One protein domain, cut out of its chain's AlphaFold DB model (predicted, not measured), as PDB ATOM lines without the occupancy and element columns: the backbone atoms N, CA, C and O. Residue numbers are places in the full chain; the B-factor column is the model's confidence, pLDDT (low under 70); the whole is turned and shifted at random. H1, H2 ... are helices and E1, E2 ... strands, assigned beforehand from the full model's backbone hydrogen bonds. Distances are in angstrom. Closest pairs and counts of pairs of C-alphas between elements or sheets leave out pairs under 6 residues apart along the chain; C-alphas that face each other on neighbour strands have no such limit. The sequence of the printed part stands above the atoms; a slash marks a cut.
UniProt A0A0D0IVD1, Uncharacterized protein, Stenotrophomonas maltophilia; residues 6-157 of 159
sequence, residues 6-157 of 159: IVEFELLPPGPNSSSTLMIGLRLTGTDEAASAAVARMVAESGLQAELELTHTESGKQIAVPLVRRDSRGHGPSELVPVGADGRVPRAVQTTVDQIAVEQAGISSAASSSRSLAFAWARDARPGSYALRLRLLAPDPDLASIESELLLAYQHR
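Overview. This is residues 6 to 157 of the 159 residues of an uncharacterized protein of Stenotrophomonas maltophilia (UniProt A0A0D0IVD1). Two strongly twisted sheets stand face to face as a sandwich, with strands crossed at 43 degrees: E6, E5, E8, E2 and E10 make one sheet, and E1, E9, E3 and E4 the other. E4 runs on into E5 from one sheet to the other; H1 packs along E8 and H2 across E10, while the short H3 sits in the turn from E9 to E10. The printed part has 152 residues with ten named strands and three named helices, along the chain E1 E2 H1 E3 E4 E5 E6 E7 H2 E8 E9 H3 E10. Both sheets are antiparallel between neighbours, and the class is mixed, helices and strands. The whole is compact, with a radius of gyration of the C-alphas of 15.2 A and spans of 45 by 34 by 30 A.

Arrangement. The larger sheet runs E6 (residues 79 to 82), E5 (67 to 71), E8 (113 to 122), E2 (18 to 30), E10 (148 to 156), with E6 and E10 as edge strands. E2 and E8 are antiparallel, with N 24 and O 120 within hydrogen-bond range at 2.9 A. E2 and E10 are antiparallel too, with N 23 and O 153 at 2.8 A. E5 has a staggered pairing: residues 67 to 68 pair with E8, where N 68 and O 121 are 2.9 A apart, and residues 68 to 71 with E6, where N 69 and O 81 are 2.8 A apart. E5 and E6 are a hairpin. E7 (93 to 95) meets E8 only at a point, where C-alphas 94 and 117 face each other at 4.5 A. The other sheet runs E1 (6 to 11), E9 (128 to 137), E3 (49 to 58), E4 (61 to 64), with E1 and E4 as edge strands. N 9 and O 130 of E1 and E9 are 3.0 A apart, N 53 and O 133 of E3 and E9 3.0 A, and N 56 and O 63 of the hairpin E3 and E4 2.8 A. The parts of the two sheets that face each other are 10.5 A centre to centre. E1 and E10 are near each other. H1 (33 to 45) is on the larger sheet at a height of 7.9 A, over E8 and only just over E2, on which 3 of its 13 C-alphas fall; it runs along the strands, at 18 degrees to E8 on the local plane. The closest C-alphas of H1 and E8 are those of Glu 33 and Ser 113, 5.2 A. H2 (99 to 104) is on it at a height of 9.0 A, over E10, and runs across the strands, at 74 degrees to E10 on the local plane; the closest C-alphas are those of Val 102 and Ala 153, 7.3 A. H3 (141 to 145) is on neither sheet; it is close to H1 but not clearly touching, with C-alphas 43 and 143 at 7.1 A. Each O i to N i+4 pair is within hydrogen-bond range in H1 and H2; in H3 it is 0 of 1, with 1 of 2 O i to N i+3 pairs within range.

Along the chain. E1 begins at C-alpha 6, (-44.105, 46.433, 50.147). E2 is 24.8 A long and bends by 115 degrees at residue 21. H1 measures 18.1 A, E3 29.4 A and E9 28.6 A. E8, 25.7 A long, bends by 73 degrees at residue 119. E10, 21.0 A long, bends by 66 degrees at residue 152 and ends at C-alpha 156, (-32.389, 24.441, 45.099).

Size, cuts and confidence. The two C-alphas farthest apart are those of Ala 34 and Ser 59, 46.3 A. The printed part has no cut, and its links between named elements are tight or short. The mean pLDDT of the printed part is 89.5; residues 73 to 77 and 109 to 111 are under 70.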
ATOM      1  N   ILE A   6     -45.517  46.040  50.109       95.88
ATOM      2  CA  ILE A   6     -44.105  46.433  50.147       95.88
ATOM      3  C   ILE A   6     -43.425  45.630  51.250       95.88
ATOM      4  O   ILE A   6     -43.870  45.655  52.396       95.88
ATOM      5  N   VAL A   7     -42.361  44.914  50.893       96.06
ATOM      6  CA  VAL A   7     -41.572  44.099  51.821       96.06
ATOM      7  C   VAL A   7     -40.114  44.500  51.720       96.06
ATOM      8  O   VAL A   7     -39.501  44.369  50.662       96.06
ATOM      9  N   GLU A   8     -39.557  44.955  52.834       96.75
ATOM     10  CA  GLU A   8     -38.123  45.168  52.995       96.75
ATOM     11  C   GLU A   8     -37.521  43.952  53.692       96.75
ATOM     12  O   GLU A   8     -38.081  43.447  54.668       96.75
ATOM     13  N   PHE A   9     -36.406  43.443  53.176       95.25
ATOM     14  CA  PHE A   9     -35.769  42.252  53.724       95.25
ATOM     15  C   PHE A   9     -34.257  42.272  53.525       95.25
ATOM     16  O   PHE A   9     -33.740  42.843  52.565       95.25
ATOM     17  N   GLU A  10     -33.555  41.595  54.432       95.69
ATOM     18  CA  GLU A  10     -32.132  41.314  54.291       95.69
ATOM     19  C   GLU A  10     -31.956  39.924  53.681       95.69
ATOM     20  O   GLU A  10     -32.409  38.918  54.232       95.69
ATOM     21  N   LEU A  11     -31.300  39.863  52.526       94.12
ATOM     22  CA  LEU A  11     -30.997  38.617  51.850       94.12
ATOM     23  C   LEU A  11     -29.647  38.087  52.334       94.12
ATOM     24  O   LEU A  11     -28.591  38.640  52.029       94.12
ATOM     25  N   LEU A  12     -29.681  36.978  53.066       92.44
ATOM     26  CA  LEU A  12     -28.476  36.288  53.522       92.44
ATOM     27  C   LEU A  12     -27.785  35.536  52.370       92.44
ATOM     28  O   LEU A  12     -28.426  35.229  51.358       92.44
ATOM     29  N   PRO A  13     -26.490  35.190  52.505       91.75
ATOM     30  CA  PRO A  13     -25.817  34.299  51.567       91.75
ATOM     31  C   PRO A  13     -26.577  32.984  51.349       91.75
ATOM     32  O   PRO A  13     -27.113  32.429  52.311       91.75
ATOM     33  N   PRO A  14     -26.618  32.461  50.108       89.38
ATOM     34  CA  PRO A  14     -27.263  31.186  49.839       89.38
ATOM     35  C   PRO A  14     -26.560  30.065  50.607       89.38
ATOM     36  O   PRO A  14     -25.329  30.013  50.685       89.38
ATOM     37  N   GLY A  15     -27.355  29.143  51.151       86.81
ATOM     38  CA  GLY A  15     -26.848  27.946  51.810       86.81
ATOM     39  C   GLY A  15     -26.110  27.002  50.845       86.81
ATOM     40  O   GLY A  15     -26.160  27.172  49.624       86.81
ATOM     41  N   PRO A  16     -25.452  25.951  51.364       85.12
ATOM     42  CA  PRO A  16     -24.642  25.033  50.556       85.12
ATOM     43  C   PRO A  16     -25.436  24.314  49.450       85.12
ATOM     44  O   PRO A  16     -24.869  23.984  48.409       85.12
ATOM     45  N   ASN A  17     -26.742  24.115  49.651       84.94
ATOM     46  CA  ASN A  17     -27.646  23.453  48.703       84.94
ATOM     47  C   ASN A  17     -28.480  24.439  47.866       84.94
ATOM     48  O   ASN A  17     -29.332  24.015  47.085       84.94
ATOM     49  N   SER A  18     -28.234  25.742  48.005       88.12
ATOM     50  CA  SER A  18     -28.968  26.807  47.327       88.12
ATOM     51  C   SER A  18     -28.168  27.366  46.148       88.12
ATOM     52  O   SER A  18     -26.939  27.493  46.185       88.12
ATOM     53  N   SER A  19     -28.853  27.718  45.066       91.12
ATOM     54  CA  SER A  19     -28.294  28.578  44.015       91.12
ATOM     55  C   SER A  19     -28.415  30.053  44.417       91.12
ATOM     56  O   SER A  19     -29.190  30.388  45.308       91.12
ATOM     57  N   SER A  20     -27.705  30.951  43.731       92.25
ATOM     58  CA  SER A  20     -27.884  32.410  43.848       92.25
ATOM     59  C   SER A  20     -29.183  32.916  43.200       92.25
ATOM     60  O   SER A  20     -29.390  34.119  43.085       92.25
ATOM     61  N   THR A  21     -30.066  32.028  42.734       95.31
ATOM     62  CA  THR A  21     -31.339  32.428  42.128       95.31
ATOM     63  C   THR A  21     -32.387  32.610  43.216       95.31
ATOM     64  O   THR A  21     -32.819  31.631  43.828       95.31
ATOM     65  N   LEU A  22     -32.812  33.853  43.437       96.56
ATOM     66  CA  LEU A  22     -33.902  34.189  44.348       96.56
ATOM     67  C   LEU A  22     -35.243  34.022  43.627       96.56
ATOM     68  O   LEU A  22     -35.473  34.624  42.579       96.56
ATOM     69  N   MET A  23     -36.131  33.215  44.194       96.56
ATOM     70  CA  MET A  23     -37.513  33.033  43.760       96.56
ATOM     71  C   MET A  23     -38.426  34.011  44.506       96.56
ATOM     72  O   MET A  23     -38.319  34.141  45.725       96.56
ATOM     73  N   ILE A  24     -39.323  34.669  43.767       97.81
ATOM     74  CA  ILE A  24     -40.393  35.519  44.301       97.81
ATOM     75  C   ILE A  24     -41.728  34.872  43.946       97.81
ATOM     76  O   ILE A  24     -42.060  34.719  42.762       97.81
ATOM     77  N   GLY A  25     -42.503  34.494  44.958       96.38
ATOM     78  CA  GLY A  25     -43.675  33.672  44.719       96.38
ATOM     79  C   GLY A  25     -44.580  33.482  45.919       96.38
ATOM     80  O   GLY A  25     -44.532  34.228  46.887       96.38
ATOM     81  N   LEU A  26     -45.423  32.465  45.829       94.31
ATOM     82  CA  LEU A  26     -46.366  32.078  46.859       94.31
ATOM     83  C   LEU A  26     -46.012  30.701  47.396       94.31
ATOM     84  O   LEU A  26     -45.660  29.796  46.633       94.31
ATOM     85  N   ARG A  27     -46.178  30.536  48.701       93.12
ATOM     86  CA  ARG A  27     -46.337  29.239  49.340       93.12
ATOM     87  C   ARG A  27     -47.821  28.997  49.572       93.12
ATOM     88  O   ARG A  27     -48.524  29.866  50.075       93.12
ATOM     89  N   LEU A  28     -48.270  27.813  49.186       92.12
ATOM     90  CA  LEU A  28     -49.646  27.357  49.312       92.12
ATOM     91  C   LEU A  28     -49.648  26.146  50.232       92.12
ATOM     92  O   LEU A  28     -48.952  25.161  49.956       92.12
ATOM     93  N   THR A  29     -50.381  26.236  51.333       87.81
ATOM     94  CA  THR A  29     -50.502  25.168  52.324       87.81
ATOM     95  C   THR A  29     -51.737  24.319  52.041       87.81
ATOM     96  O   THR A  29     -52.702  24.746  51.409       87.81
ATOM     97  N   GLY A  30     -51.685  23.062  52.467       85.50
ATOM     98  CA  GLY A  30     -52.819  22.152  52.419       85.50
ATOM     99  C   GLY A  30     -52.762  21.173  53.580       85.50
ATOM    100  O   GLY A  30     -51.690  20.911  54.135       85.50
ATOM    101  N   THR A  31     -53.919  20.614  53.928       86.31
ATOM    102  CA  THR A  31     -54.048  19.615  55.000       86.31
ATOM    103  C   THR A  31     -53.215  18.363  54.731       86.31
ATOM    104  O   THR A  31     -52.742  17.729  55.668       86.31
ATOM    105  N   ASP A  32     -53.008  18.032  53.454       88.50
ATOM    106  CA  ASP A  32     -52.170  16.937  52.976       88.50
ATOM    107  C   ASP A  32     -51.613  17.230  51.569       88.50
ATOM    108  O   ASP A  32     -51.955  18.223  50.913       88.50
ATOM    109  N   GLU A  33     -50.722  16.357  51.098       88.25
ATOM    110  CA  GLU A  33     -50.034  16.518  49.817       88.25
ATOM    111  C   GLU A  33     -50.988  16.641  48.618       88.25
ATOM    112  O   GLU A  33     -50.728  17.423  47.699       88.25
ATOM    113  N   ALA A  34     -52.101  15.905  48.625       91.19
ATOM    114  CA  ALA A  34     -53.077  15.957  47.547       91.19
ATOM    115  C   ALA A  34     -53.824  17.298  47.560       91.19
ATOM    116  O   ALA A  34     -54.003  17.913  46.506       91.19
ATOM    117  N   ALA A  35     -54.193  17.787  48.746       90.81
ATOM    118  CA  ALA A  35     -54.836  19.081  48.930       90.81
ATOM    119  C   ALA A  35     -53.922  20.239  48.497       90.81
ATOM    120  O   ALA A  35     -54.329  21.071  47.684       90.81
ATOM    121  N   SER A  36     -52.666  20.271  48.956       90.56
ATOM    122  CA  SER A  36     -51.714  21.326  48.566       90.56
ATOM    123  C   SER A  36     -51.386  21.294  47.067       90.56
ATOM    124  O   SER A  36     -51.256  22.347  46.439       90.56
ATOM    125  N   ALA A  37     -51.319  20.110  46.449       91.62
ATOM    126  CA  ALA A  37     -51.172  19.978  45.000       91.62
ATOM    127  C   ALA A  37     -52.404  20.484  44.230       91.62
ATOM    128  O   ALA A  37     -52.252  21.175  43.219       91.62
ATOM    129  N   ALA A  38     -53.615  20.175  44.705       92.31
ATOM    130  CA  ALA A  38     -54.858  20.634  44.090       92.31
ATOM    131  C   ALA A  38     -54.986  22.163  44.140       92.31
ATOM    132  O   ALA A  38     -55.273  22.782  43.115       92.31
ATOM    133  N   VAL A  39     -54.692  22.770  45.294       91.44
ATOM    134  CA  VAL A  39     -54.672  24.231  45.475       91.44
ATOM    135  C   VAL A  39     -53.631  24.876  44.560       91.44
ATOM    136  O   VAL A  39     -53.947  25.808  43.824       91.44
ATOM    137  N   ALA A  40     -52.402  24.352  44.520       92.44
ATOM    138  CA  ALA A  40     -51.359  24.892  43.648       92.44
ATOM    139  C   ALA A  40     -51.708  24.809  42.161       92.44
ATOM    140  O   ALA A  40     -51.391  25.724  41.399       92.44
ATOM    141  N   ARG A  41     -52.372  23.729  41.739       92.00
ATOM    142  CA  ARG A  41     -52.879  23.597  40.372       92.00
ATOM    143  C   ARG A  41     -53.966  24.630  40.081       92.00
ATOM    144  O   ARG A  41     -53.865  25.316  39.074       92.00
ATOM    145  N   MET A  42     -54.936  24.784  40.980       91.69
ATOM    146  CA  MET A  42     -56.019  25.763  40.854       91.69
ATOM    147  C   MET A  42     -55.480  27.193  40.711       91.69
ATOM    148  O   MET A  42     -55.832  27.891  39.764       91.69
ATOM    149  N   VAL A  43     -54.562  27.609  41.591       91.69
ATOM    150  CA  VAL A  43     -53.951  28.945  41.525       91.69
ATOM    151  C   VAL A  43     -53.159  29.123  40.224       91.69
ATOM    152  O   VAL A  43     -53.274  30.164  39.579       91.69
ATOM    153  N   ALA A  44     -52.391  28.121  39.785       90.31
ATOM    154  CA  ALA A  44     -51.650  28.201  38.525       90.31
ATOM    155  C   ALA A  44     -52.575  28.284  37.290       90.31
ATOM    156  O   ALA A  44     -52.281  29.025  36.351       90.31
ATOM    157  N   GLU A  45     -53.691  27.550  37.293       89.75
ATOM    158  CA  GLU A  45     -54.683  27.527  36.208       89.75
ATOM    159  C   GLU A  45     -55.559  28.790  36.176       89.75
ATOM    160  O   GLU A  45     -55.980  29.193  35.094       89.75
ATOM    161  N   SER A  46     -55.759  29.467  37.315       89.00
ATOM    162  CA  SER A  46     -56.497  30.742  37.391       89.00
ATOM    163  C   SER A  46     -55.849  31.881  36.592       89.00
ATOM    164  O   SER A  46     -56.490  32.886  36.292       89.00
ATOM    165  N   GLY A  47     -54.560  31.747  36.256       88.25
ATOM    166  CA  GLY A  47     -53.801  32.812  35.609       88.25
ATOM    167  C   GLY A  47     -53.520  33.990  36.540       88.25
ATOM    168  O   GLY A  47     -53.481  35.119  36.065       88.25
ATOM    169  N   LEU A  48     -53.327  33.742  37.845       91.44
ATOM    170  CA  LEU A  48     -53.044  34.775  38.846       91.44
ATOM    171  C   LEU A  48     -51.903  35.704  38.400       91.44
ATOM    172  O   LEU A  48     -50.740  35.296  38.334       91.44
ATOM    173  N   GLN A  49     -52.252  36.958  38.121       93.50
ATOM    174  CA  GLN A  49     -51.342  37.968  37.592       93.50
ATOM    175  C   GLN A  49     -50.757  38.824  38.713       93.50
ATOM    176  O   GLN A  49     -51.433  39.133  39.698       93.50
ATOM    177  N   ALA A  50     -49.518  39.270  38.528       95.31
ATOM    178  CA  ALA A  50     -48.854  40.172  39.457       95.31
ATOM    179  C   ALA A  50     -48.058  41.256  38.726       95.31
ATOM    180  O   ALA A  50     -47.625  41.087  37.588       95.31
ATOM    181  N   GLU A  51     -47.847  42.366  39.416       97.19
ATOM    182  CA  GLU A  51     -46.859  43.387  39.089       97.19
ATOM    183  C   GLU A  51     -45.772  43.359  40.163       97.19
ATOM    184  O   GLU A  51     -46.091  43.363  41.357       97.19
ATOM    185  N   LEU A  52     -44.512  43.282  39.738       97.19
ATOM    186  CA  LEU A  52     -43.353  43.118  40.605       97.19
ATOM    187  C   LEU A  52     -42.274  44.145  40.292       97.19
ATOM    188  O   LEU A  52     -41.902  44.341  39.138       97.19
ATOM    189  N   GLU A  53     -41.694  44.696  41.347       97.88
ATOM    190  CA  GLU A  53     -40.458  45.462  41.286       97.88
ATOM    191  C   GLU A  53     -39.558  45.026  42.439       97.88
ATOM    192  O   GLU A  53     -39.982  45.006  43.595       97.88
ATOM    193  N   LEU A  54     -38.318  44.656  42.119       98.25
ATOM    194  CA  LEU A  54     -37.305  44.315  43.107       98.25
ATOM    195  C   LEU A  54     -36.159  45.315  42.997       98.25
ATOM    196  O   LEU A  54     -35.597  45.515  41.918       98.25
ATOM    197  N   THR A  55     -35.784  45.902  44.126       97.75
ATOM    198  CA  THR A  55     -34.621  46.782  44.226       97.75
ATOM    199  C   THR A  55     -33.643  46.239  45.256       97.75
ATOM    200  O   THR A  55     -34.047  45.682  46.274       97.75
ATOM    201  N   HIS A  56     -32.354  46.389  44.974       97.06
ATOM    202  CA  HIS A  56     -31.256  46.099  45.884       97.06
ATOM    203  C   HIS A  56     -30.631  47.417  46.335       97.06
ATOM    204  O   HIS A  56     -30.372  48.292  45.507       97.06
ATOM    205  N   THR A  57     -30.367  47.562  47.628       95.50
ATOM    206  CA  THR A  57     -29.689  48.739  48.167       95.50
ATOM    207  C   THR A  57     -28.184  48.503  48.189       95.50
ATOM    208  O   THR A  57     -27.677  47.714  48.978       95.50
ATOM    209  N   GLU A  58     -27.445  49.229  47.352       89.44
ATOM    210  CA  GLU A  58     -25.981  49.188  47.305       89.44
ATOM    211  C   GLU A  58     -25.429  50.593  47.560       89.44
ATOM    212  O   GLU A  58     -25.779  51.554  46.872       89.44
ATOM    213  N   SER A  59     -24.596  50.736  48.597       87.06
ATOM    214  CA  SER A  59     -24.003  52.024  48.999       87.06
ATOM    215  C   SER A  59     -25.032  53.157  49.172       87.06
ATOM    216  O   SER A  59     -24.785  54.300  48.788       87.06
ATOM    217  N   GLY A  60     -26.206  52.834  49.725       86.75
ATOM    218  CA  GLY A  60     -27.297  53.789  49.957       86.75
ATOM    219  C   GLY A  60     -28.115  54.156  48.714       86.75
ATOM    220  O   GLY A  60     -28.959  55.044  48.792       86.75
ATOM    221  N   LYS A  61     -27.889  53.496  47.570       91.62
ATOM    222  CA  LYS A  61     -28.682  53.671  46.347       91.62
ATOM    223  C   LYS A  61     -29.538  52.441  46.084       91.62
ATOM    224  O   LYS A  61     -29.036  51.323  46.160       91.62
ATOM    225  N   GLN A  62     -30.794  52.657  45.710       93.94
ATOM    226  CA  GLN A  62     -31.661  51.595  45.206       93.94
ATOM    227  C   GLN A  62     -31.346  51.321  43.733       93.94
ATOM    228  O   GLN A  62     -31.390  52.221  42.894       93.94
ATOM    229  N   ILE A  63     -31.008  50.072  43.434       95.44
ATOM    230  CA  ILE A  63     -30.679  49.578  42.100       95.44
ATOM    231  C   ILE A  63     -31.746  48.560  41.709       95.44
ATOM    232  O   ILE A  63     -31.968  47.589  42.430       95.44
ATOM    233  N   ALA A  64     -32.399  48.771  40.566       96.25
ATOM    234  CA  ALA A  64     -33.373  47.824  40.039       96.25
ATOM    235  C   ALA A  64     -32.708  46.476  39.729       96.25
ATOM    236  O   ALA A  64     -31.663  46.417  39.075       96.25
ATOM    237  N   VAL A  65     -33.329  45.392  40.186       97.50
ATOM    238  CA  VAL A  65     -32.840  44.027  39.998       97.50
ATOM    239  C   VAL A  65     -33.577  43.404  38.814       97.50
ATOM    240  O   VAL A  65     -34.804  43.294  38.856       97.50
ATOM    241  N   PRO A  66     -32.870  42.971  37.754       97.31
ATOM    242  CA  PRO A  66     -33.507  42.314  36.622       97.31
ATOM    243  C   PRO A  66     -34.202  41.015  37.041       97.31
ATOM    244  O   PRO A  66     -33.576  40.104  37.586       97.31
ATOM    245  N   LEU A  67     -35.494  40.920  36.734       98.25
ATOM    246  CA  LEU A  67     -36.298  39.728  36.971       98.25
ATOM    247  C   LEU A  67     -36.514  38.953  35.671       98.25
ATOM    248  O   LEU A  67     -36.647  39.528  34.589       98.25
ATOM    249  N   VAL A  68     -36.597  37.631  35.784       97.38
ATOM    250  CA  VAL A  68     -37.040  36.737  34.710       97.38
ATOM    251  C   VAL A  68     -38.282  35.977  35.150       97.38
ATOM    252  O   VAL A  68     -38.444  35.658  36.324       97.38
ATOM    253  N   ARG A  69     -39.156  35.654  34.205       95.75
ATOM    254  CA  ARG A  69     -40.349  34.831  34.413       95.75
ATOM    255  C   ARG A  69     -40.345  33.657  33.450       95.75
ATOM    256  O   ARG A  69     -39.694  33.692  32.409       95.75
ATOM    257  N   ARG A  70     -41.113  32.624  33.778       92.56
ATOM    258  CA  ARG A  70     -41.277  31.467  32.906       92.56
ATOM    259  C   ARG A  70     -42.415  31.741  31.938       92.56
ATOM    260  O   ARG A  70     -43.532  32.048  32.349       92.56
ATOM    261  N   ASP A  71     -42.123  31.595  30.660       86.69
ATOM    262  CA  ASP A  71     -43.088  31.673  29.580       86.69
ATOM    263  C   ASP A  71     -43.288  30.266  29.021       86.69
ATOM    264  O   ASP A  71     -42.370  29.670  28.459       86.69
ATOM    265  N   SER A  72     -44.473  29.691  29.222       73.62
ATOM    266  CA  SER A  72     -44.806  28.386  28.631       73.62
ATOM    267  C   SER A  72     -45.666  28.639  27.409       73.62
ATOM    268  O   SER A  72     -46.829  29.038  27.537       73.62
ATOM    269  N   ARG A  73     -45.075  28.419  26.235       67.00
ATOM    270  CA  ARG A  73     -45.727  28.539  24.930       67.00
ATOM    271  C   ARG A  73     -46.493  27.252  24.617       67.00
ATOM    272  O   ARG A  73     -46.010  26.401  23.874       67.00
ATOM    273  N   GLY A  74     -47.672  27.087  25.218       66.50
ATOM    274  CA  GLY A  74     -48.517  25.905  25.002       66.50
ATOM    275  C   GLY A  74     -47.780  24.595  25.313       66.50
ATOM    276  O   GLY A  74     -47.227  24.449  26.398       66.50
ATOM    277  N   HIS A  75     -47.748  23.664  24.355       59.22
ATOM    278  CA  HIS A  75     -47.049  22.372  24.477       59.22
ATOM    279  C   HIS A  75     -45.524  22.436  24.248       59.22
ATOM    280  O   HIS A  75     -44.860  21.403  24.291       59.22
ATOM    281  N   GLY A  76     -44.957  23.616  23.974       61.31
ATOM    282  CA  GLY A  76     -43.517  23.794  23.774       61.31
ATOM    283  C   GLY A  76     -42.711  23.837  25.082       61.31
ATOM    284  O   GLY A  76     -43.282  23.984  26.167       61.31
ATOM    285  N   PRO A  77     -41.369  23.749  24.997       65.88
ATOM    286  CA  PRO A  77     -40.508  23.925  26.158       65.88
ATOM    287  C   PRO A  77     -40.746  25.306  26.773       65.88
ATOM    288  O   PRO A  77     -40.867  26.311  26.070       65.88
ATOM    289  N   SER A  78     -40.836  25.350  28.100       80.94
ATOM    290  CA  SER A  78     -40.926  26.621  28.812       80.94
ATOM    291  C   SER A  78     -39.587  27.354  28.749       80.94
ATOM    292  O   SER A  78     -38.546  26.757  29.014       80.94
ATOM    293  N   GLU A  79     -39.623  28.649  28.448       88.44
ATOM    294  CA  GLU A  79     -38.445  29.516  28.372       88.44
ATOM    295  C   GLU A  79     -38.428  30.495  29.555       88.44
ATOM    296  O   GLU A  79     -39.480  30.852  30.092       88.44
ATOM    297  N   LEU A  80     -37.241  30.927  29.986       92.00
ATOM    298  CA  LEU A  80     -37.109  32.064  30.897       92.00
ATOM    299  C   LEU A  80     -36.962  33.343  30.077       92.00
ATOM    300  O   LEU A  80     -35.989  33.501  29.345       92.00
ATOM    301  N   VAL A  81     -37.908  34.260  30.234       94.94
ATOM    302  CA  VAL A  81     -37.921  35.555  29.546       94.94
ATOM    303  C   VAL A  81     -37.820  36.693  30.562       94.94
ATOM    304  O   VAL A  81     -38.289  36.532  31.692       94.94
ATOM    305  N   PRO A  82     -37.232  37.847  30.209       96.88
ATOM    306  CA  PRO A  82     -37.218  39.010  31.091       96.88
ATOM    307  C   PRO A  82     -38.632  39.460  31.480       96.88
ATOM    308  O   PRO A  82     -39.560  39.416  30.667       96.88
ATOM    309  N   VAL A  83     -38.792  39.923  32.719       97.06
ATOM    310  CA  VAL A  83     -39.953  40.729  33.111       97.06
ATOM    311  C   VAL A  83     -39.759  42.132  32.534       97.06
ATOM    312  O   VAL A  83     -38.657  42.681  32.583       97.06
ATOM    313  N   GLY A  84     -40.813  42.681  31.929       93.31
ATOM    314  CA  GLY A  84     -40.773  44.007  31.313       93.31
ATOM    315  C   GLY A  84     -40.601  45.130  32.338       93.31
ATOM    316  O   GLY A  84     -40.732  44.923  33.542       93.31
ATOM    317  N   ALA A  85     -40.354  46.346  31.849       92.00
ATOM    318  CA  ALA A  85     -40.241  47.539  32.696       92.00
ATOM    319  C   ALA A  85     -41.542  47.890  33.442       92.00
ATOM    320  O   ALA A  85     -41.514  48.648  34.403       92.00
ATOM    321  N   ASP A  86     -42.677  47.345  33.001       93.00
ATOM    322  CA  ASP A  86     -43.964  47.457  33.685       93.00
ATOM    323  C   ASP A  86     -44.114  46.470  34.855       93.00
ATOM    324  O   ASP A  86     -45.144  46.480  35.520       93.00
ATOM    325  N   GLY A  87     -43.127  45.597  35.090       95.31
ATOM    326  CA  GLY A  87     -43.129  44.627  36.183       95.31
ATOM    327  C   GLY A  87     -44.147  43.496  36.019       95.31
ATOM    328  O   GLY A  87     -44.330  42.706  36.946       95.31
ATOM    329  N   ARG A  88     -44.844  43.399  34.879       95.81
ATOM    330  CA  ARG A  88     -45.996  42.502  34.747       95.81
ATOM    331  C   ARG A  88     -45.595  41.051  34.538       95.81
ATOM    332  O   ARG A  88     -44.834  40.690  33.637       95.81
ATOM    333  N   VAL A  89     -46.222  40.195  35.334       95.19
ATOM    334  CA  VAL A  89     -46.144  38.744  35.249       95.19
ATOM    335  C   VAL A  89     -47.558  38.194  35.026       95.19
ATOM    336  O   VAL A  89     -48.420  38.353  35.889       95.19
ATOM    337  N   PRO A  90     -47.817  37.527  33.886       92.44
ATOM    338  CA  PRO A  90     -49.163  37.106  33.504       92.44
ATOM    339  C   PRO A  90     -49.647  35.843  34.226       92.44
ATOM    340  O   PRO A  90     -50.811  35.490  34.087       92.44
ATOM    341  N   ARG A  91     -48.770  35.118  34.928       91.88
ATOM    342  CA  ARG A  91     -49.156  33.981  35.772       91.88
ATOM    343  C   ARG A  91     -48.057  33.581  36.744       91.88
ATOM    344  O   ARG A  91     -46.875  33.672  36.405       91.88
ATOM    345  N   ALA A  92     -48.452  33.032  37.886       92.62
ATOM    346  CA  ALA A  92     -47.570  32.220  38.715       92.62
ATOM    347  C   ALA A  92     -47.422  30.801  38.128       92.62
ATOM    348  O   ALA A  92     -48.361  30.256  37.547       92.62
ATOM    349  N   VAL A  93     -46.251  30.182  38.277       92.56
ATOM    350  CA  VAL A  93     -45.972  28.822  37.785       92.56
ATOM    351  C   VAL A  93     -45.401  27.939  38.883       92.56
ATOM    352  O   VAL A  93     -44.680  28.421  39.750       92.56
ATOM    353  N   GLN A  94     -45.658  26.632  38.825       90.81
ATOM    354  CA  GLN A  94     -45.076  25.700  39.792       90.81
ATOM    355  C   GLN A  94     -43.545  25.750  39.777       90.81
ATOM    356  O   GLN A  94     -42.899  25.781  38.721       90.81
ATOM    357  N   THR A  95     -42.975  25.755  40.978       90.00
ATOM    358  CA  THR A  95     -41.534  25.767  41.208       90.00
ATOM    359  C   THR A  95     -41.183  24.912  42.415       90.00
ATOM    360  O   THR A  95     -42.021  24.611  43.262       90.00
ATOM    361  N   THR A  96     -39.904  24.577  42.515       85.94
ATOM    362  CA  THR A  96     -39.277  24.102  43.743       85.94
ATOM    363  C   THR A  96     -38.343  25.180  44.291       85.94
ATOM    364  O   THR A  96     -37.881  26.062  43.556       85.94
ATOM    365  N   VAL A  97     -38.103  25.122  45.596       86.50
ATOM    366  CA  VAL A  97     -37.172  25.973  46.350       86.50
ATOM    367  C   VAL A  97     -36.245  25.081  47.173       86.50
ATOM    368  O   VAL A  97     -36.449  23.866  47.225       86.50
ATOM    369  N   ASP A  98     -35.219  25.652  47.800       86.12
ATOM    370  CA  ASP A  98     -34.426  24.924  48.793       86.12
ATOM    371  C   ASP A  98     -35.265  24.662  50.056       86.12
ATOM    372  O   ASP A  98     -35.320  25.473  50.978       86.12
ATOM    373  N   GLN A  99     -35.945  23.515  50.074       82.31
ATOM    374  CA  GLN A  99     -36.850  23.117  51.149       82.31
ATOM    375  C   GLN A  99     -36.145  23.038  52.513       82.31
ATOM    376  O   GLN A  99     -36.740  23.387  53.527       82.31
ATOM    377  N   ILE A 100     -34.860  22.661  52.537       83.19
ATOM    378  CA  ILE A 100     -34.074  22.595  53.776       83.19
ATOM    379  C   ILE A 100     -33.913  23.999  54.359       83.19
ATOM    380  O   ILE A 100     -34.103  24.191  55.557       83.19
ATOM    381  N   ALA A 101     -33.595  24.991  53.522       84.81
ATOM    382  CA  ALA A 101     -33.460  26.374  53.972       84.81
ATOM    383  C   ALA A 101     -34.795  26.938  54.497       84.81
ATOM    384  O   ALA A 101     -34.812  27.634  55.511       84.81
ATOM    385  N   VAL A 102     -35.916  26.600  53.849       84.31
ATOM    386  CA  VAL A 102     -37.263  27.016  54.284       84.31
ATOM    387  C   VAL A 102     -37.630  26.399  55.643       84.31
ATOM    388  O   VAL A 102     -38.169  27.091  56.508       84.31
ATOM    389  N   GLU A 103     -37.300  25.126  55.869       85.69
ATOM    390  CA  GLU A 103     -37.508  24.452  57.158       85.69
ATOM    391  C   GLU A 103     -36.612  25.020  58.263       85.69
ATOM    392  O   GLU A 103     -37.080  25.278  59.371       85.69
ATOM    393  N   GLN A 104     -35.337  25.280  57.965       83.88
ATOM    394  CA  GLN A 104     -34.396  25.882  58.916       83.88
ATOM    395  C   GLN A 104     -34.785  27.308  59.319       83.88
ATOM    396  O   GLN A 104     -34.509  27.720  60.443       83.88
ATOM    397  N   ALA A 105     -35.454  28.045  58.430       83.00
ATOM    398  CA  ALA A 105     -36.020  29.357  58.727       83.00
ATOM    399  C   ALA A 105     -37.311  29.287  59.570       83.00
ATOM    400  O   ALA A 105     -37.869  30.325  59.913       83.00
ATOM    401  N   GLY A 106     -37.809  28.084  59.885       82.44
ATOM    402  CA  GLY A 106     -39.061  27.883  60.619       82.44
ATOM    403  C   GLY A 106     -40.312  28.259  59.822       82.44
ATOM    404  O   GLY A 106     -41.397  28.321  60.396       82.44
ATOM    405  N   ILE A 107     -40.175  28.505  58.513       80.75
ATOM    406  CA  ILE A 107     -41.278  28.901  57.628       80.75
ATOM    407  C   ILE A 107     -42.178  27.689  57.375       80.75
ATOM    408  O   ILE A 107     -43.399  27.787  57.466       80.75
ATOM    409  N   SER A 108     -41.593  26.520  57.104       75.62
ATOM    410  CA  SER A 108     -42.333  25.262  56.975       75.62
ATOM    411  C   SER A 108     -41.927  24.239  58.020       75.62
ATOM    412  O   SER A 108     -40.777  24.199  58.446       75.62
ATOM    413  N   SER A 109     -42.858  23.352  58.371       64.31
ATOM    414  CA  SER A 109     -42.541  22.125  59.099       64.31
ATOM    415  C   SER A 109     -42.712  20.916  58.185       64.31
ATOM    416  O   SER A 109     -43.572  20.922  57.300       64.31
ATOM    417  N   ALA A 110     -41.956  19.849  58.452       61.91
ATOM    418  CA  ALA A 110     -42.108  18.565  57.763       61.91
ATOM    419  C   ALA A 110     -43.520  17.955  57.917       61.91
ATOM    420  O   ALA A 110     -43.899  17.075  57.151       61.91
ATOM    421  N   ALA A 111     -44.307  18.422  58.898       57.12
ATOM    422  CA  ALA A 111     -45.686  17.997  59.125       57.12
ATOM    423  C   ALA A 111     -46.709  18.733  58.240       57.12
ATOM    424  O   ALA A 111     -47.850  18.290  58.135       57.12
ATOM    425  N   SER A 112     -46.326  19.850  57.613       70.69
ATOM    426  CA  SER A 112     -47.197  20.632  56.731       70.69
ATOM    427  C   SER A 112     -46.879  20.352  55.268       70.69
ATOM    428  O   SER A 112     -45.745  20.532  54.823       70.69
ATOM    429  N   SER A 113     -47.887  19.958  54.493       82.56
ATOM    430  CA  SER A 113     -47.727  19.867  53.047       82.56
ATOM    431  C   SER A 113     -47.833  21.266  52.439       82.56
ATOM    432  O   SER A 113     -48.764  22.024  52.726       82.56
ATOM    433  N   SER A 114     -46.857  21.637  51.617       87.44
ATOM    434  CA  SER A 114     -46.926  22.891  50.881       87.44
ATOM    435  C   SER A 114     -46.359  22.758  49.480       87.44
ATOM    436  O   SER A 114     -45.605  21.832  49.156       87.44
ATOM    437  N   ARG A 115     -46.787  23.678  48.625       91.62
ATOM    438  CA  ARG A 115     -46.328  23.825  47.249       91.62
ATOM    439  C   ARG A 115     -45.965  25.278  47.006       91.62
ATOM    440  O   ARG A 115     -46.540  26.178  47.615       91.62
ATOM    441  N   SER A 116     -45.019  25.498  46.103       93.56
ATOM    442  CA  SER A 116     -44.567  26.838  45.749       93.56
ATOM    443  C   SER A 116     -44.937  27.172  44.312       93.56
ATOM    444  O   SER A 116     -44.725  26.371  43.396       93.56
ATOM    445  N   LEU A 117     -45.445  28.384  44.108       94.69
ATOM    446  CA  LEU A 117     -45.607  28.984  42.791       94.69
ATOM    447  C   LEU A 117     -44.692  30.200  42.679       94.69
ATOM    448  O   LEU A 117     -44.707  31.044  43.560       94.69
ATOM    449  N   ALA A 118     -43.921  30.318  41.605       96.19
ATOM    450  CA  ALA A 118     -43.103  31.489  41.319       96.19
ATOM    451  C   ALA A 118     -43.833  32.436  40.371       96.19
ATOM    452  O   ALA A 118     -44.347  32.004  39.339       96.19
ATOM    453  N   PHE A 119     -43.788  33.729  40.667       96.88
ATOM    454  CA  PHE A 119     -44.064  34.760  39.673       96.88
ATOM    455  C   PHE A 119     -42.805  35.052  38.848       96.88
ATOM    456  O   PHE A 119     -42.845  35.092  37.617       96.88
ATOM    457  N   ALA A 120     -41.671  35.231  39.526       97.56
ATOM    458  CA  ALA A 120     -40.416  35.599  38.894       97.56
ATOM    459  C   ALA A 120     -39.201  35.111  39.690       97.56
ATOM    460  O   ALA A 120     -39.306  34.677  40.839       97.56
ATOM    461  N   TRP A 121     -38.036  35.226  39.059       97.69
ATOM    462  CA  TRP A 121     -36.737  34.954  39.653       97.69
ATOM    463  C   TRP A 121     -35.779  36.116  39.416       97.69
ATOM    464  O   TRP A 121     -35.690  36.630  38.300       97.69
ATOM    465  N   ALA A 122     -35.014  36.475  40.441       97.44
ATOM    466  CA  ALA A 122     -33.807  37.277  40.299       97.44
ATOM    467  C   ALA A 122     -32.615  36.320  40.196       97.44
ATOM    468  O   ALA A 122     -32.314  35.580  41.136       97.44
ATOM    469  N   ARG A 123     -31.961  36.296  39.033       95.19
ATOM    470  CA  ARG A 123     -30.748  35.490  38.839       95.19
ATOM    471  C   ARG A 123     -29.563  36.202  39.473       95.19
ATOM    472  O   ARG A 123     -29.491  37.426  39.414       95.19
ATOM    473  N   ASP A 124     -28.650  35.425  40.046       93.00
ATOM    474  CA  ASP A 124     -27.412  35.938  40.639       93.00
ATOM    475  C   ASP A 124     -27.649  37.002  41.727       93.00
ATOM    476  O   ASP A 124     -26.904  37.976  41.848       93.00
ATOM    477  N   ALA A 125     -28.697  36.802  42.533       94.00
ATOM    478  CA  ALA A 125     -29.008  37.654  43.669       94.00
ATOM    479  C   ALA A 125     -27.840  37.640  44.664       94.00
ATOM    480  O   ALA A 125     -27.371  36.583  45.102       94.00
ATOM    481  N   ARG A 126     -27.352  38.836  44.996       93.81
ATOM    482  CA  ARG A 126     -26.247  39.036  45.939       93.81
ATOM    483  C   ARG A 126     -26.799  39.255  47.348       93.81
ATOM    484  O   ARG A 126     -27.881  39.827  47.467       93.81
ATOM    485  N   PRO A 127     -26.078  38.858  48.404       94.12
ATOM    486  CA  PRO A 127     -26.472  39.192  49.766       94.12
ATOM    487  C   PRO A 127     -26.552  40.708  49.969       94.12
ATOM    488  O   PRO A 127     -25.743  41.437  49.390       94.12
ATOM    489  N   GLY A 128     -27.494  41.160  50.792       95.38
ATOM    490  CA  GLY A 128     -27.712  42.580  51.073       95.38
ATOM    491  C   GLY A 128     -29.180  42.930  51.285       95.38
ATOM    492  O   GLY A 128     -30.045  42.054  51.331       95.38
ATOM    493  N   SER A 129     -29.470  44.227  51.368       97.44
ATOM    494  CA  SER A 129     -30.815  44.729  51.647       97.44
ATOM    495  C   SER A 129     -31.626  44.922  50.369       97.44
ATOM    496  O   SER A 129     -31.161  45.542  49.408       97.44
ATOM    497  N   TYR A 130     -32.866  44.447  50.371       97.94
ATOM    498  CA  TYR A 130     -33.786  44.528  49.241       97.94
ATOM    499  C   TYR A 130     -35.124  45.138  49.647       97.94
ATOM    500  O   TYR A 130     -35.566  45.004  50.788       97.94
ATOM    501  N   ALA A 131     -35.798  45.744  48.673       97.62
ATOM    502  CA  ALA A 131     -37.210  46.087  48.765       97.62
ATOM    503  C   ALA A 131     -37.966  45.472  47.584       97.62
ATOM    504  O   ALA A 131     -37.607  45.680  46.419       97.62
ATOM    505  N   LEU A 132     -39.011  44.708  47.898       98.00
ATOM    506  CA  LEU A 132     -39.951  44.132  46.948       98.00
ATOM    507  C   LEU A 132     -41.263  44.908  47.002       98.00
ATOM    508  O   LEU A 132     -41.882  45.020  48.060       98.00
ATOM    509  N   ARG A 133     -41.730  45.356  45.841       97.56
ATOM    510  CA  ARG A 133     -43.096  45.827  45.630       97.56
ATOM    511  C   ARG A 133     -43.848  44.768  44.834       97.56
ATOM    512  O   ARG A 133     -43.433  44.421  43.729       97.56
ATOM    513  N   LEU A 134     -44.947  44.266  45.385       96.12
ATOM    514  CA  LEU A 134     -45.782  43.240  44.766       96.12
ATOM    515  C   LEU A 134     -47.242  43.674  44.768       96.12
ATOM    516  O   LEU A 134     -47.788  44.065  45.795       96.12
ATOM    517  N   ARG A 135     -47.909  43.560  43.621       94.81
ATOM    518  CA  ARG A 135     -49.346  43.823  43.510       94.81
ATOM    519  C   ARG A 135     -50.027  42.739  42.696       94.81
ATOM    520  O   ARG A 135     -49.699  42.558  41.529       94.81
ATOM    521  N   LEU A 136     -51.001  42.058  43.291       92.56
ATOM    522  CA  LEU A 136     -51.855  41.128  42.554       92.56
ATOM    523  C   LEU A 136     -52.818  41.916  41.660       92.56
ATOM    524  O   LEU A 136     -53.429  42.899  42.090       92.56
ATOM    525  N   LEU A 137     -52.937  41.503  40.401       90.94
ATOM    526  CA  LEU A 137     -53.775  42.167  39.408       90.94
ATOM    527  C   LEU A 137     -55.062  41.368  39.226       90.94
ATOM    528  O   LEU A 137     -55.018  40.248  38.731       90.94
ATOM    529  N   ALA A 138     -56.189  41.969  39.623       79.94
ATOM    530  CA  ALA A 138     -57.528  41.380  39.527       79.94
ATOM    531  C   ALA A 138     -57.576  39.907  39.997       79.94
ATOM    532  O   ALA A 138     -57.931  39.037  39.203       79.94
ATOM    533  N   PRO A 139     -57.181  39.613  41.255       75.94
ATOM    534  CA  PRO A 139     -57.222  38.246  41.752       75.94
ATOM    535  C   PRO A 139     -58.661  37.727  41.705       75.94
ATOM    536  O   PRO A 139     -59.595  38.441  42.078       75.94
ATOM    537  N   ASP A 140     -58.821  36.495  41.229       80.50
ATOM    538  CA  ASP A 140     -60.103  35.799  41.233       80.50
ATOM    539  C   ASP A 140     -60.618  35.703  42.688       80.50
ATOM    540  O   ASP A 140     -59.855  35.272  43.564       80.50
ATOM    541  N   PRO A 141     -61.860  36.144  42.982       80.88
ATOM    542  CA  PRO A 141     -62.439  36.076  44.322       80.88
ATOM    543  C   PRO A 141     -62.362  34.691  44.965       80.88
ATOM    544  O   PRO A 141     -62.217  34.608  46.185       80.88
ATOM    545  N   ASP A 142     -62.391  33.618  44.171       80.69
ATOM    546  CA  ASP A 142     -62.305  32.248  44.681       80.69
ATOM    547  C   ASP A 142     -60.946  31.974  45.351       80.69
ATOM    548  O   ASP A 142     -60.855  31.200  46.310       80.69
ATOM    549  N   LEU A 143     -59.893  32.686  44.932       82.75
ATOM    550  CA  LEU A 143     -58.555  32.587  45.518       82.75
ATOM    551  C   LEU A 143     -58.438  33.293  46.873       82.75
ATOM    552  O   LEU A 143     -57.487  33.032  47.603       82.75
ATOM    553  N   ALA A 144     -59.381  34.168  47.241       81.94
ATOM    554  CA  ALA A 144     -59.319  34.914  48.501       81.94
ATOM    555  C   ALA A 144     -59.434  34.008  49.740       81.94
ATOM    556  O   ALA A 144     -58.999  34.384  50.825       81.94
ATOM    557  N   SER A 145     -60.021  32.821  49.574       82.69
ATOM    558  CA  SER A 145     -60.166  31.813  50.629       82.69
ATOM    559  C   SER A 145     -58.932  30.918  50.799       82.69
ATOM    560  O   SER A 145     -58.862  30.146  51.755       82.69
ATOM    561  N   ILE A 146     -57.967  31.005  49.878       85.88
ATOM    562  CA  ILE A 146     -56.785  30.148  49.872       85.88
ATOM    563  C   ILE A 146     -55.754  30.709  50.844       85.88
ATOM    564  O   ILE A 146     -55.238  31.816  50.664       85.88
ATOM    565  N   GLU A 147     -55.405  29.903  51.843       85.31
ATOM    566  CA  GLU A 147     -54.288  30.200  52.730       85.31
ATOM    567  C   GLU A 147     -52.988  30.213  51.915       85.31
ATOM    568  O   GLU A 147     -52.555  29.208  51.339       85.31
ATOM    569  N   SER A 148     -52.408  31.404  51.796       88.56
ATOM    570  CA  SER A 148     -51.231  31.643  50.978       88.56
ATOM    571  C   SER A 148     -50.325  32.677  51.621       88.56
ATOM    572  O   SER A 148     -50.777  33.643  52.236       88.56
ATOM    573  N   GLU A 149     -49.025  32.468  51.459       91.81
ATOM    574  CA  GLU A 149     -47.986  33.335  52.003       91.81
ATOM    575  C   GLU A 149     -47.058  33.778  50.876       91.81
ATOM    576  O   GLU A 149     -46.722  32.989  49.988       91.81
ATOM    577  N   LEU A 150     -46.595  35.028  50.922       94.06
ATOM    578  CA  LEU A 150     -45.468  35.453  50.095       94.06
ATOM    579  C   LEU A 150     -44.225  34.663  50.516       94.06
ATOM    580  O   LEU A 150     -43.835  34.681  51.681       94.06
ATOM    581  N   LEU A 151     -43.580  34.013  49.552       94.75
ATOM    582  CA  LEU A 151     -42.344  33.275  49.758       94.75
ATOM    583  C   LEU A 151     -41.212  33.898  48.944       94.75
ATOM    584  O   LEU A 151     -41.274  33.975  47.714       94.75
ATOM    585  N   LEU A 152     -40.159  34.284  49.661       95.19
ATOM    586  CA  LEU A 152     -38.862  34.675  49.122       95.19
ATOM    587  C   LEU A 152     -37.863  33.596  49.516       95.19
ATOM    588  O   LEU A 152     -37.594  33.400  50.699       95.19
ATOM    589  N   ALA A 153     -37.357  32.853  48.538       93.94
ATOM    590  CA  ALA A 153     -36.486  31.717  48.816       93.94
ATOM    591  C   ALA A 153     -35.492  31.483  47.685       93.94
ATOM    592  O   ALA A 153     -35.803  31.690  46.511       93.94
ATOM    593  N   TYR A 154     -34.301  30.998  48.021       94.00
ATOM    594  CA  TYR A 154     -33.365  30.534  47.007       94.00
ATOM    595  C   TYR A 154     -33.876  29.260  46.328       94.00
ATOM    596  O   TYR A 154     -34.486  28.387  46.954       94.00
ATOM    597  N   GLN A 155     -33.604  29.131  45.030       91.62
ATOM    598  CA  GLN A 155     -33.819  27.869  44.335       91.62
ATOM    599  C   GLN A 155     -32.802  26.826  44.785       91.62
ATOM    600  O   GLN A 155     -31.618  27.130  44.961       91.62
ATOM    601  N   HIS A 156     -33.261  25.580  44.874       86.50
ATOM    602  CA  HIS A 156     -32.389  24.441  45.099       86.50
ATOM    603  C   HIS A 156     -31.336  24.336  43.990       86.50
ATOM    604  O   HIS A 156     -31.642  24.453  42.800       86.50
ATOM    605  N   ARG A 157     -30.088  24.096  44.381       80.38
ATOM    606  CA  ARG A 157     -28.994  23.802  43.464       80.38
ATOM    607  C   ARG A 157     -29.032  22.316  43.124       80.38
ATOM    608  O   ARG A 157     -28.667  21.485  43.950       80.38
TER     609      ARG A 157